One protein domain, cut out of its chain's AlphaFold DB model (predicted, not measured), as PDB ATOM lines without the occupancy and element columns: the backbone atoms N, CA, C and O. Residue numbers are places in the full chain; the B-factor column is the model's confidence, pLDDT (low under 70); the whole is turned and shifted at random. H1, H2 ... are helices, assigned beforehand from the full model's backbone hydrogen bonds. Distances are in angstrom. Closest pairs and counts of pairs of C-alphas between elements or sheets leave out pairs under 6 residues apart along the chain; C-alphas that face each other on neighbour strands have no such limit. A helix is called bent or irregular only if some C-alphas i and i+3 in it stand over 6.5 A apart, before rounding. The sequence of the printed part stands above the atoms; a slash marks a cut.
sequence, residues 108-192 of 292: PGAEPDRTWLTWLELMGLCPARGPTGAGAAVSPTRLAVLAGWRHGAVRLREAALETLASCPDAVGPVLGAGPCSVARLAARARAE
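What this domain is: This is residues 108 to 192 of the 292 residues of an uncharacterized protein of Actinomyces howellii (UniProt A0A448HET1). Four helices pack one on the next along an arc, H1, then H2, then H3, then H5, crossing at steep angles, with the one-turn helix H4 on the open side of the arc, packed on H1. H2 and H3 make the middle, and the long link from H1 to H2 swings out as a loop at one end, where Thr 132 helps to make the longest span. The printed part has 85 residues, with five named helices in the order H1, H2, H3, H4, H5 and no named strand; the class is all helix. It is compact, with a radius of gyration of the C-alphas of 11.9 A, and spans 36 by 27 by 22 A.

How they stand to each other: H1, residues 112 to 125, is the longest helix and touches H2, residues 140 to 150. Their closest C-alphas, those of Thr 115 and Ala 147, are 5.1 A apart, and the helices run opposite ways at a steep tilt of 54 degrees. H2 touches H3, residues 154 to 165, with Leu 146 and Ala 160 closest at 4.3 A between C-alphas; they run opposite ways at a steep tilt of 60 degrees. H3 touches H5, residues 182 to 191, where the closest C-alphas, those of Ala 165 and Ala 183, are 4.6 A apart; these run opposite ways at a steep tilt of 38 degrees. The helix packing is mostly crossed, with no shallow tilt among these three pairs. H4, residues 171 to 174, touches H1, the closest C-alphas being those of Leu 122 and Val 171 at 6.3 A. H4 and H5 are close but not clearly touching, with the closest C-alphas, those of Gly 172 and Val 182, 6.2 A apart. H3 and H4 are only just apart, with closest C-alphas at 8.5 A. H1 is apart from H3 and H5, and H2 from H4 and H5. Every O i to N i+4 pair is within hydrogen-bond range in H1, H2 and H5, against 6 of 8 in H3, while H4 is too short for such a pair.

Where its parts are: H1 begins at C-alpha 112 at (18.197, -62.937, 10.223) and is 20.2 A long. H2 measures 15.4 A, H3 17.0 A, H4 5.3 A and H5 14.2 A from first to last C-alpha. H3 is irregular: C-alphas 155 and 158 are 7.9 A apart. H5 ends at C-alpha 191 at (-5.557, -49.844, 9.351).

The domain as a whole: The two C-alphas farthest apart, those of Gly 109 and Thr 132, are 35.9 A apart. The printed part has no cut. The link from H1 to H2 is long, with 14 residues; those from H2 to H3 and from H3 to H4 are tight, and that from H4 to H5 is short. The mean pLDDT of the printed part is 89.9, and residues 129 to 137 are under 70.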
ATOM      1  N   PRO A 108      13.276 -63.199  16.835       87.44
ATOM      2  CA  PRO A 108      12.614 -64.471  16.563       87.44
ATOM      3  C   PRO A 108      11.517 -64.334  15.504       87.44
ATOM      4  O   PRO A 108      10.647 -63.469  15.602       87.44
ATOM      5  N   GLY A 109      11.526 -65.243  14.526       86.69
ATOM      6  CA  GLY A 109      10.538 -65.279  13.445       86.69
ATOM      7  C   GLY A 109      10.827 -64.338  12.272       86.69
ATOM      8  O   GLY A 109      10.019 -64.293  11.352       86.69
ATOM      9  N   ALA A 110      11.951 -63.616  12.287       92.94
ATOM     10  CA  ALA A 110      12.417 -62.842  11.141       92.94
ATOM     11  C   ALA A 110      13.539 -63.568  10.380       92.94
ATOM     12  O   ALA A 110      14.265 -64.377  10.959       92.94
ATOM     13  N   GLU A 111      13.717 -63.241   9.097       93.50
ATOM     14  CA  GLU A 111      14.896 -63.647   8.317       93.50
ATOM     15  C   GLU A 111      16.149 -62.916   8.848       93.50
ATOM     16  O   GLU A 111      16.231 -61.690   8.693       93.50
ATOM     17  N   PRO A 112      17.129 -63.606   9.474       91.81
ATOM     18  CA  PRO A 112      18.197 -62.937  10.223       91.81
ATOM     19  C   PRO A 112      19.063 -62.006   9.371       91.81
ATOM     20  O   PRO A 112      19.279 -60.859   9.754       91.81
ATOM     21  N   ASP A 113      19.508 -62.465   8.199       92.94
ATOM     22  CA  ASP A 113      20.432 -61.699   7.353       92.94
ATOM     23  C   ASP A 113      19.760 -60.465   6.743       92.94
ATOM     24  O   ASP A 113      20.334 -59.379   6.723       92.94
ATOM     25  N   ARG A 114      18.502 -60.595   6.306       95.31
ATOM     26  CA  ARG A 114      17.740 -59.449   5.795       95.31
ATOM     27  C   ARG A 114      17.400 -58.449   6.890       95.31
ATOM     28  O   ARG A 114      17.503 -57.246   6.667       95.31
ATOM     29  N   THR A 115      17.043 -58.944   8.074       96.75
ATOM     30  CA  THR A 115      16.815 -58.104   9.258       96.75
ATOM     31  C   THR A 115      18.058 -57.301   9.594       96.75
ATOM     32  O   THR A 115      17.963 -56.095   9.805       96.75
ATOM     33  N   TRP A 116      19.217 -57.954   9.589       94.81
ATOM     34  CA  TRP A 116      20.499 -57.328   9.865       94.81
ATOM     35  C   TRP A 116      20.837 -56.206   8.873       94.81
ATOM     36  O   TRP A 116      21.110 -55.082   9.289       94.81
ATOM     37  N   LEU A 117      20.761 -56.488   7.569       95.06
ATOM     38  CA  LEU A 117      21.075 -55.503   6.529       95.06
ATOM     39  C   LEU A 117      20.120 -54.305   6.567       95.06
ATOM     40  O   LEU A 117      20.563 -53.160   6.581       95.06
ATOM     41  N   THR A 118      18.813 -54.556   6.678       97.44
ATOM     42  CA  THR A 118      17.823 -53.480   6.812       97.44
ATOM     43  C   THR A 118      18.051 -52.661   8.077       97.44
ATOM     44  O   THR A 118      17.949 -51.442   8.034       97.44
ATOM     45  N   TRP A 119      18.389 -53.293   9.201       97.00
ATOM     46  CA  TRP A 119      18.685 -52.571  10.434       97.00
ATOM     47  C   TRP A 119      19.891 -51.630  10.288       97.00
ATOM     48  O   TRP A 119      19.793 -50.469  10.687       97.00
ATOM     49  N   LEU A 120      20.986 -52.083   9.666       95.62
ATOM     50  CA  LEU A 120      22.158 -51.240   9.398       95.62
ATOM     51  C   LEU A 120      21.814 -50.033   8.515       95.62
ATOM     52  O   LEU A 120      22.219 -48.911   8.818       95.62
ATOM     53  N   GLU A 121      21.033 -50.241   7.454       96.12
ATOM     54  CA  GLU A 121      20.586 -49.152   6.579       96.12
ATOM     55  C   GLU A 121      19.695 -48.147   7.326       96.12
ATOM     56  O   GLU A 121      19.885 -46.936   7.208       96.12
ATOM     57  N   LEU A 122      18.763 -48.629   8.157       96.25
ATOM     58  CA  LEU A 122      17.914 -47.769   8.985       96.25
ATOM     59  C   LEU A 122      18.737 -46.927   9.968       96.25
ATOM     60  O   LEU A 122      18.446 -45.743  10.143       96.25
ATOM     61  N   MET A 123      19.766 -47.514  10.581       94.38
ATOM     62  CA  MET A 123      20.684 -46.821  11.490       94.38
ATOM     63  C   MET A 123      21.466 -45.709  10.781       94.38
ATOM     64  O   MET A 123      21.701 -44.663  11.379       94.38
ATOM     65  N   GLY A 124      21.835 -45.901   9.511       92.38
ATOM     66  CA  GLY A 124      22.497 -44.870   8.706       92.38
ATOM     67  C   GLY A 124      21.584 -43.706   8.302       92.38
ATOM     68  O   GLY A 124      22.063 -42.596   8.089       92.38
ATOM     69  N   LEU A 125      20.272 -43.940   8.212       92.00
ATOM     70  CA  LEU A 125      19.283 -42.928   7.818       92.00
ATOM     71  C   LEU A 125      18.654 -42.190   9.001       92.00
ATOM     72  O   LEU A 125      18.194 -41.057   8.852       92.00
ATOM     73  N   CYS A 126      18.588 -42.834  10.165       89.31
ATOM     74  CA  CYS A 126      18.045 -42.233  11.373       89.31
ATOM     75  C   CYS A 126      19.167 -41.534  12.147       89.31
ATOM     76  O   CYS A 126      20.171 -42.170  12.473       89.31
ATOM     77  N   PRO A 127      19.016 -40.244  12.484       80.88
ATOM     78  CA  PRO A 127      20.046 -39.542  13.228       80.88
ATOM     79  C   PRO A 127      20.116 -40.066  14.671       80.88
ATOM     80  O   PRO A 127      19.095 -40.177  15.348       80.88
ATOM     81  N   ALA A 128      21.331 -40.333  15.161       73.44
ATOM     82  CA  ALA A 128      21.565 -40.726  16.555       73.44
ATOM     83  C   ALA A 128      21.250 -39.592  17.554       73.44
ATOM     84  O   ALA A 128      20.901 -39.843  18.707       73.44
ATOM     85  N   ARG A 129      21.343 -38.331  17.103       69.19
ATOM     86  CA  ARG A 129      20.914 -37.133  17.838       69.19
ATOM     87  C   ARG A 129      19.664 -36.568  17.156       69.19
ATOM     88  O   ARG A 129      19.726 -36.131  16.011       69.19
ATOM     89  N   GLY A 130      18.524 -36.595  17.846       59.12
ATOM     90  CA  GLY A 130      17.319 -35.911  17.371       59.12
ATOM     91  C   GLY A 130      17.500 -34.387  17.401       59.12
ATOM     92  O   GLY A 130      18.340 -33.895  18.160       59.12
ATOM     93  N   PRO A 131      16.721 -33.618  16.619       51.59
ATOM     94  CA  PRO A 131      16.643 -32.178  16.826       51.59
ATOM     95  C   PRO A 131      16.221 -31.915  18.278       51.59
ATOM     96  O   PRO A 131      15.358 -32.606  18.823       51.59
ATOM     97  N   THR A 132      16.877 -30.964  18.933       45.53
ATOM     98  CA  THR A 132      16.629 -30.582  20.324       45.53
ATOM     99  C   THR A 132      15.175 -30.140  20.506       45.53
ATOM    100  O   THR A 132      14.816 -28.999  20.240       45.53
ATOM    101  N   GLY A 133      14.313 -31.057  20.949       42.09
ATOM    102  CA  GLY A 133      12.902 -30.777  21.207       42.09
ATOM    103  C   GLY A 133      12.001 -31.984  20.959       42.09
ATOM    104  O   GLY A 133      11.746 -32.344  19.820       42.09
ATOM    105  N   ALA A 134      11.533 -32.587  22.054       44.66
ATOM    106  CA  ALA A 134      10.364 -33.464  22.189       44.66
ATOM    107  C   ALA A 134       9.851 -34.205  20.925       44.66
ATOM    108  O   ALA A 134       9.033 -33.696  20.164       44.66
ATOM    109  N   GLY A 135      10.227 -35.480  20.807       41.50
ATOM    110  CA  GLY A 135       9.610 -36.476  19.928       41.50
ATOM    111  C   GLY A 135      10.354 -37.797  20.105       41.50
ATOM    112  O   GLY A 135      11.579 -37.783  20.134       41.50
ATOM    113  N   ALA A 136       9.648 -38.908  20.342       52.28
ATOM    114  CA  ALA A 136      10.230 -40.186  20.761       52.28
ATOM    115  C   ALA A 136      11.451 -40.580  19.909       52.28
ATOM    116  O   ALA A 136      11.303 -40.965  18.752       52.28
ATOM    117  N   ALA A 137      12.650 -40.485  20.491       68.62
ATOM    118  CA  ALA A 137      13.877 -40.815  19.785       68.62
ATOM    119  C   ALA A 137      13.796 -42.266  19.289       68.62
ATOM    120  O   ALA A 137      13.514 -43.206  20.047       68.62
ATOM    121  N   VAL A 138      13.994 -42.428  17.986       84.38
ATOM    122  CA  VAL A 138      14.302 -43.717  17.381       84.38
ATOM    123  C   VAL A 138      15.556 -44.254  18.083       84.38
ATOM    124  O   VAL A 138      16.453 -43.484  18.417       84.38
ATOM    125  N   SER A 139      15.600 -45.553  18.373       91.94
ATOM    126  CA  SER A 139      16.730 -46.191  19.059       91.94
ATOM    127  C   SER A 139      17.195 -47.423  18.281       91.94
ATOM    128  O   SER A 139      16.400 -47.968  17.501       91.94
ATOM    129  N   PRO A 140      18.431 -47.914  18.492       94.69
ATOM    130  CA  PRO A 140      18.917 -49.102  17.798       94.69
ATOM    131  C   PRO A 140      18.000 -50.312  17.993       94.69
ATOM    132  O   PRO A 140      17.684 -51.005  17.025       94.69
ATOM    133  N   THR A 141      17.495 -50.536  19.212       95.50
ATOM    134  CA  THR A 141      16.550 -51.631  19.479       95.50
ATOM    135  C   THR A 141      15.217 -51.430  18.754       95.50
ATOM    136  O   THR A 141      14.696 -52.372  18.158       95.50
ATOM    137  N   ARG A 142      14.666 -50.209  18.731       95.19
ATOM    138  CA  ARG A 142      13.419 -49.913  18.000       95.19
ATOM    139  C   ARG A 142      13.568 -50.111  16.491       95.19
ATOM    140  O   ARG A 142      12.685 -50.679  15.852       95.19
ATOM    141  N   LEU A 143      14.705 -49.722  15.921       96.50
ATOM    142  CA  LEU A 143      14.997 -49.985  14.512       96.50
ATOM    143  C   LEU A 143      15.117 -51.481  14.219       96.50
ATOM    144  O   LEU A 143      14.679 -51.925  13.160       96.50
ATOM    145  N   ALA A 144      15.656 -52.274  15.149       97.06
ATOM    146  CA  ALA A 144      15.734 -53.725  14.989       97.06
ATOM    147  C   ALA A 144      14.338 -54.365  15.019       97.06
ATOM    148  O   ALA A 144      14.062 -55.287  14.255       97.06
ATOM    149  N   VAL A 145      13.433 -53.830  15.845       97.06
ATOM    150  CA  VAL A 145      12.013 -54.211  15.869       97.06
ATOM    151  C   VAL A 145      11.344 -53.919  14.523       97.06
ATOM    152  O   VAL A 145      10.659 -54.787  13.981       97.06
ATOM    153  N   LEU A 146      11.583 -52.735  13.948       97.81
ATOM    154  CA  LEU A 146      11.061 -52.354  12.633       97.81
ATOM    155  C   LEU A 146      11.607 -53.250  11.507       97.81
ATOM    156  O   LEU A 146      10.827 -53.778  10.711       97.81
ATOM    157  N   ALA A 147      12.923 -53.466  11.466       98.00
ATOM    158  CA  ALA A 147      13.556 -54.357  10.495       98.00
ATOM    159  C   ALA A 147      13.040 -55.799  10.629       98.00
ATOM    160  O   ALA A 147      12.676 -56.428   9.638       98.00
ATOM    161  N   GLY A 148      12.943 -56.306  11.859       98.00
ATOM    162  CA  GLY A 148      12.472 -57.659  12.130       98.00
ATOM    163  C   GLY A 148      11.020 -57.869  11.713       98.00
ATOM    164  O   GLY A 148      10.703 -58.874  11.079       98.00
ATOM    165  N   TRP A 149      10.137 -56.911  12.010       97.88
ATOM    166  CA  TRP A 149       8.750 -56.952  11.544       97.88
ATOM    167  C   TRP A 149       8.675 -57.017  10.018       97.88
ATOM    168  O   TRP A 149       8.001 -57.891   9.469       97.88
ATOM    169  N   ARG A 150       9.437 -56.155   9.331       97.19
ATOM    170  CA  ARG A 150       9.484 -56.106   7.867       97.19
ATOM    171  C   ARG A 150       9.906 -57.437   7.233       97.19
ATOM    172  O   ARG A 150       9.504 -57.718   6.100       97.19
ATOM    173  N   HIS A 151      10.676 -58.245   7.958       96.50
ATOM    174  CA  HIS A 151      11.198 -59.540   7.517       96.50
ATOM    175  C   HIS A 151      10.580 -60.742   8.240       96.50
ATOM    176  O   HIS A 151      11.182 -61.813   8.260       96.50
ATOM    177  N   GLY A 152       9.372 -60.586   8.796       95.44
ATOM    178  CA  GLY A 152       8.511 -61.713   9.176       95.44
ATOM    179  C   GLY A 152       8.153 -61.822  10.657       95.44
ATOM    180  O   GLY A 152       7.231 -62.569  10.994       95.44
ATOM    181  N   ALA A 153       8.787 -61.052  11.551       96.69
ATOM    182  CA  ALA A 153       8.472 -61.076  12.981       96.69
ATOM    183  C   ALA A 153       7.157 -60.337  13.297       96.69
ATOM    184  O   ALA A 153       7.141 -59.294  13.948       96.69
ATOM    185  N   VAL A 154       6.023 -60.905  12.881       96.38
ATOM    186  CA  VAL A 154       4.674 -60.321  13.021       96.38
ATOM    187  C   VAL A 154       4.302 -59.944  14.460       96.38
ATOM    188  O   VAL A 154       3.547 -59.003  14.691       96.38
ATOM    189  N   ARG A 155       4.879 -60.629  15.456       95.56
ATOM    190  CA  ARG A 155       4.695 -60.312  16.884       95.56
ATOM    191  C   ARG A 155       5.115 -58.883  17.235       95.56
ATOM    192  O   ARG A 155       4.679 -58.358  18.251       95.56
ATOM    193  N   LEU A 156       5.972 -58.285  16.412       96.62
ATOM    194  CA  LEU A 156       6.532 -56.956  16.599       96.62
ATOM    195  C   LEU A 156       5.739 -55.856  15.887       96.62
ATOM    196  O   LEU A 156       6.118 -54.695  16.006       96.62
ATOM    197  N   ARG A 157       4.646 -56.188  15.183       96.62
ATOM    198  CA  ARG A 157       3.898 -55.255  14.324       96.62
ATOM    199  C   ARG A 157       3.572 -53.925  15.002       96.62
ATOM    200  O   ARG A 157       3.880 -52.881  14.439       96.62
ATOM    201  N   GLU A 158       2.967 -53.932  16.190       95.44
ATOM    202  CA  GLU A 158       2.537 -52.674  16.821       95.44
ATOM    203  C   GLU A 158       3.715 -51.768  17.182       95.44
ATOM    204  O   GLU A 158       3.736 -50.605  16.777       95.44
ATOM    205  N   ALA A 159       4.737 -52.321  17.837       95.69
ATOM    206  CA  ALA A 159       5.950 -51.586  18.190       95.69
ATOM    207  C   ALA A 159       6.732 -51.122  16.946       95.69
ATOM    208  O   ALA A 159       7.303 -50.029  16.931       95.69
ATOM    209  N   ALA A 160       6.732 -51.923  15.879       97.12
ATOM    210  CA  ALA A 160       7.335 -51.562  14.603       97.12
ATOM    211  C   ALA A 160       6.594 -50.398  13.939       97.12
ATOM    212  O   ALA A 160       7.234 -49.467  13.467       97.12
ATOM    213  N   LEU A 161       5.260 -50.403  13.943       96.69
ATOM    214  CA  LEU A 161       4.447 -49.329  13.374       96.69
ATOM    215  C   LEU A 161       4.515 -48.031  14.194       96.69
ATOM    216  O   LEU A 161       4.433 -46.946  13.623       96.69
ATOM    217  N   GLU A 162       4.660 -48.117  15.518       94.88
ATOM    218  CA  GLU A 162       4.958 -46.957  16.377       94.88
ATOM    219  C   GLU A 162       6.340 -46.371  16.072       94.88
ATOM    220  O   GLU A 162       6.488 -45.159  15.910       94.88
ATOM    221  N   THR A 163       7.343 -47.241  15.932       94.62
ATOM    222  CA  THR A 163       8.699 -46.834  15.548       94.62
ATOM    223  C   THR A 163       8.692 -46.186  14.170       94.62
ATOM    224  O   THR A 163       9.230 -45.096  14.007       94.62
ATOM    225  N   LEU A 164       8.028 -46.817  13.197       95.50
ATOM    226  CA  LEU A 164       7.916 -46.321  11.833       95.50
ATOM    227  C   LEU A 164       7.323 -44.913  11.814       95.50
ATOM    228  O   LEU A 164       7.888 -44.046  11.170       95.50
ATOM    229  N   ALA A 165       6.257 -44.649  12.574       92.50
ATOM    230  CA  ALA A 165       5.641 -43.322  12.649       92.50
ATOM    231  C   ALA A 165       6.578 -42.215  13.177       92.50
ATOM    232  O   ALA A 165       6.287 -41.038  12.976       92.50
ATOM    233  N   SER A 166       7.685 -42.585  13.829       89.44
ATOM    234  CA  SER A 166       8.696 -41.666  14.368       89.44
ATOM    235  C   SER A 166       9.955 -41.564  13.490       89.44
ATOM    236  O   SER A 166      10.852 -40.781  13.798       89.44
ATOM    237  N   CYS A 167      10.049 -42.353  12.415       92.06
ATOM    238  CA  CYS A 167      11.192 -42.353  11.504       92.06
ATOM    239  C   CYS A 167      11.089 -41.245  10.439       92.06
ATOM    240  O   CYS A 167       9.983 -40.861  10.049       92.06
ATOM    241  N   PRO A 168      12.227 -40.766   9.901       92.62
ATOM    242  CA  PRO A 168      12.229 -39.856   8.760       92.62
ATOM    243  C   PRO A 168      11.739 -40.553   7.483       92.62
ATOM    244  O   PRO A 168      11.976 -41.743   7.289       92.62
ATOM    245  N   ASP A 169      11.152 -39.799   6.550       93.38
ATOM    246  CA  ASP A 169      10.629 -40.327   5.275       93.38
ATOM    247  C   ASP A 169      11.679 -41.091   4.440       93.38
ATOM    248  O   ASP A 169      11.343 -41.998   3.676       93.38
ATOM    249  N   ALA A 170      12.965 -40.785   4.645       93.88
ATOM    250  CA  ALA A 170      14.091 -41.462   4.008       93.88
ATOM    251  C   ALA A 170      14.124 -42.984   4.255       93.88
ATOM    252  O   ALA A 170      14.718 -43.701   3.453       93.88
ATOM    253  N   VAL A 171      13.469 -43.504   5.305       95.44
ATOM    254  CA  VAL A 171      13.432 -44.956   5.563       95.44
ATOM    255  C   VAL A 171      12.485 -45.727   4.636       95.44
ATOM    256  O   VAL A 171      12.613 -46.944   4.507       95.44
ATOM    257  N   GLY A 172      11.537 -45.054   3.972       95.25
ATOM    258  CA  GLY A 172      10.539 -45.696   3.105       95.25
ATOM    259  C   GLY A 172      11.145 -46.609   2.022       95.25
ATOM    260  O   GLY A 172      10.758 -47.780   1.933       95.25
ATOM    261  N   PRO A 173      12.126 -46.133   1.229       95.88
ATOM    262  CA  PRO A 173      12.833 -46.952   0.244       95.88
ATOM    263  C   PRO A 173      13.511 -48.202   0.824       95.88
ATOM    264  O   PRO A 173      13.356 -49.275   0.248       95.88
ATOM    265  N   VAL A 174      14.177 -48.091   1.978       96.06
ATOM    266  CA  VAL A 174      14.858 -49.215   2.659       96.06
ATOM    267  C   VAL A 174      13.868 -50.308   3.067       96.06
ATOM    268  O   VAL A 174      14.150 -51.502   2.974       96.06
ATOM    269  N   LEU A 175      12.649 -49.921   3.441       96.00
ATOM    270  CA  LEU A 175      11.571 -50.860   3.759       96.00
ATOM    271  C   LEU A 175      10.847 -51.388   2.503       96.00
ATOM    272  O   LEU A 175       9.860 -52.124   2.601       96.00
ATOM    273  N   GLY A 176      11.304 -51.027   1.302       94.38
ATOM    274  CA  GLY A 176      10.681 -51.403   0.034       94.38
ATOM    275  C   GLY A 176       9.311 -50.759  -0.194       94.38
ATOM    276  O   GLY A 176       8.524 -51.284  -0.976       94.38
ATOM    277  N   ALA A 177       8.999 -49.662   0.501       94.31
ATOM    278  CA  ALA A 177       7.781 -48.880   0.287       94.31
ATOM    279  C   ALA A 177       7.946 -47.809  -0.810       94.31
ATOM    280  O   ALA A 177       6.962 -47.215  -1.251       94.31
ATOM    281  N   GLY A 178       9.188 -47.574  -1.252       93.62
ATOM    282  CA  GLY A 178       9.546 -46.463  -2.130       93.62
ATOM    283  C   GLY A 178       9.493 -45.103  -1.415       93.62
ATOM    284  O   GLY A 178       9.256 -45.042  -0.204       93.62
ATOM    285  N   PRO A 179       9.733 -43.999  -2.144       94.12
ATOM    286  CA  PRO A 179       9.603 -42.651  -1.597       94.12
ATOM    287  C   PRO A 179       8.155 -42.378  -1.178       94.12
ATOM    288  O   PRO A 179       7.244 -42.400  -2.007       94.12
ATOM    289  N   CYS A 180       7.926 -42.141   0.110       93.38
ATOM    290  CA  CYS A 180       6.594 -41.896   0.654       93.38
ATOM    291  C   CYS A 180       6.665 -41.140   1.984       93.38
ATOM    292  O   CYS A 180       7.718 -41.076   2.612       93.38
ATOM    293  N   SER A 181       5.523 -40.605   2.427       95.38
ATOM    294  CA  SER A 181       5.380 -40.139   3.807       95.38
ATOM    295  C   SER A 181       5.266 -41.343   4.736       95.38
ATOM    296  O   SER A 181       4.276 -42.084   4.693       95.38
ATOM    297  N   VAL A 182       6.262 -41.520   5.595       94.25
ATOM    298  CA  VAL A 182       6.389 -42.666   6.494       94.25
ATOM    299  C   VAL A 182       5.308 -42.654   7.581       94.25
ATOM    300  O   VAL A 182       4.750 -43.702   7.905       94.25
ATOM    301  N   ALA A 183       4.896 -41.476   8.054       93.12
ATOM    302  CA  ALA A 183       3.758 -41.347   8.966       93.12
ATOM    303  C   ALA A 183       2.444 -41.848   8.330       93.12
ATOM    304  O   ALA A 183       1.674 -42.577   8.961       93.12
ATOM    305  N   ARG A 184       2.195 -41.516   7.052       95.75
ATOM    306  CA  ARG A 184       1.015 -42.012   6.317       95.75
ATOM    307  C   ARG A 184       1.114 -43.505   6.023       95.75
ATOM    308  O   ARG A 184       0.102 -44.199   6.113       95.75
ATOM    309  N   LEU A 185       2.311 -43.994   5.695       96.88
ATOM    310  CA  LEU A 185       2.579 -45.420   5.522       96.88
ATOM    311  C   LEU A 185       2.243 -46.197   6.802       96.88
ATOM    312  O   LEU A 185       1.496 -47.168   6.731       96.88
ATOM    313  N   ALA A 186       2.721 -45.737   7.963       96.88
ATOM    314  CA  ALA A 186       2.451 -46.360   9.257       96.88
ATOM    315  C   ALA A 186       0.954 -46.356   9.605       96.88
ATOM    316  O   ALA A 186       0.412 -47.382  10.017       96.88
ATOM    317  N   ALA A 187       0.266 -45.226   9.402       96.75
ATOM    318  CA  ALA A 187      -1.171 -45.119   9.652       96.75
ATOM    319  C   ALA A 187      -1.979 -46.086   8.774       96.75
ATOM    320  O   ALA A 187      -2.865 -46.786   9.267       96.75
ATOM    321  N   ARG A 188      -1.637 -46.177   7.483       96.94
ATOM    322  CA  ARG A 188      -2.305 -47.097   6.563       96.94
ATOM    323  C   ARG A 188      -1.994 -48.553   6.880       96.94
ATOM    324  O   ARG A 188      -2.918 -49.343   6.980       96.94
ATOM    325  N   ALA A 189      -0.730 -48.904   7.102       95.81
ATOM    326  CA  ALA A 189      -0.340 -50.266   7.463       95.81
ATOM    327  C   ALA A 189      -0.968 -50.719   8.791       95.81
ATOM    328  O   ALA A 189      -1.216 -51.911   8.967       95.81
ATOM    329  N   ARG A 190      -1.274 -49.786   9.708       95.81
ATOM    330  CA  ARG A 190      -2.048 -50.063  10.925       95.81
ATOM    331  C   ARG A 190      -3.509 -50.406  10.622       95.81
ATOM    332  O   ARG A 190      -3.997 -51.386  11.179       95.81
ATOM    333  N   ALA A 191      -4.161 -49.638   9.747       95.00
ATOM    334  CA  ALA A 191      -5.557 -49.844   9.351       95.00
ATOM    335  C   ALA A 191      -5.759 -51.043   8.404       95.00
ATOM    336  O   ALA A 191      -6.781 -51.714   8.468       95.00
ATOM    337  N   GLU A 192      -4.786 -51.324   7.539       94.56
ATOM    338  CA  GLU A 192      -4.828 -52.375   6.521       94.56
ATOM    339  C   GLU A 192      -3.728 -53.413   6.803       94.56
ATOM    340  O   GLU A 192      -2.635 -53.361   6.240       94.56
TER     341      GLU A 192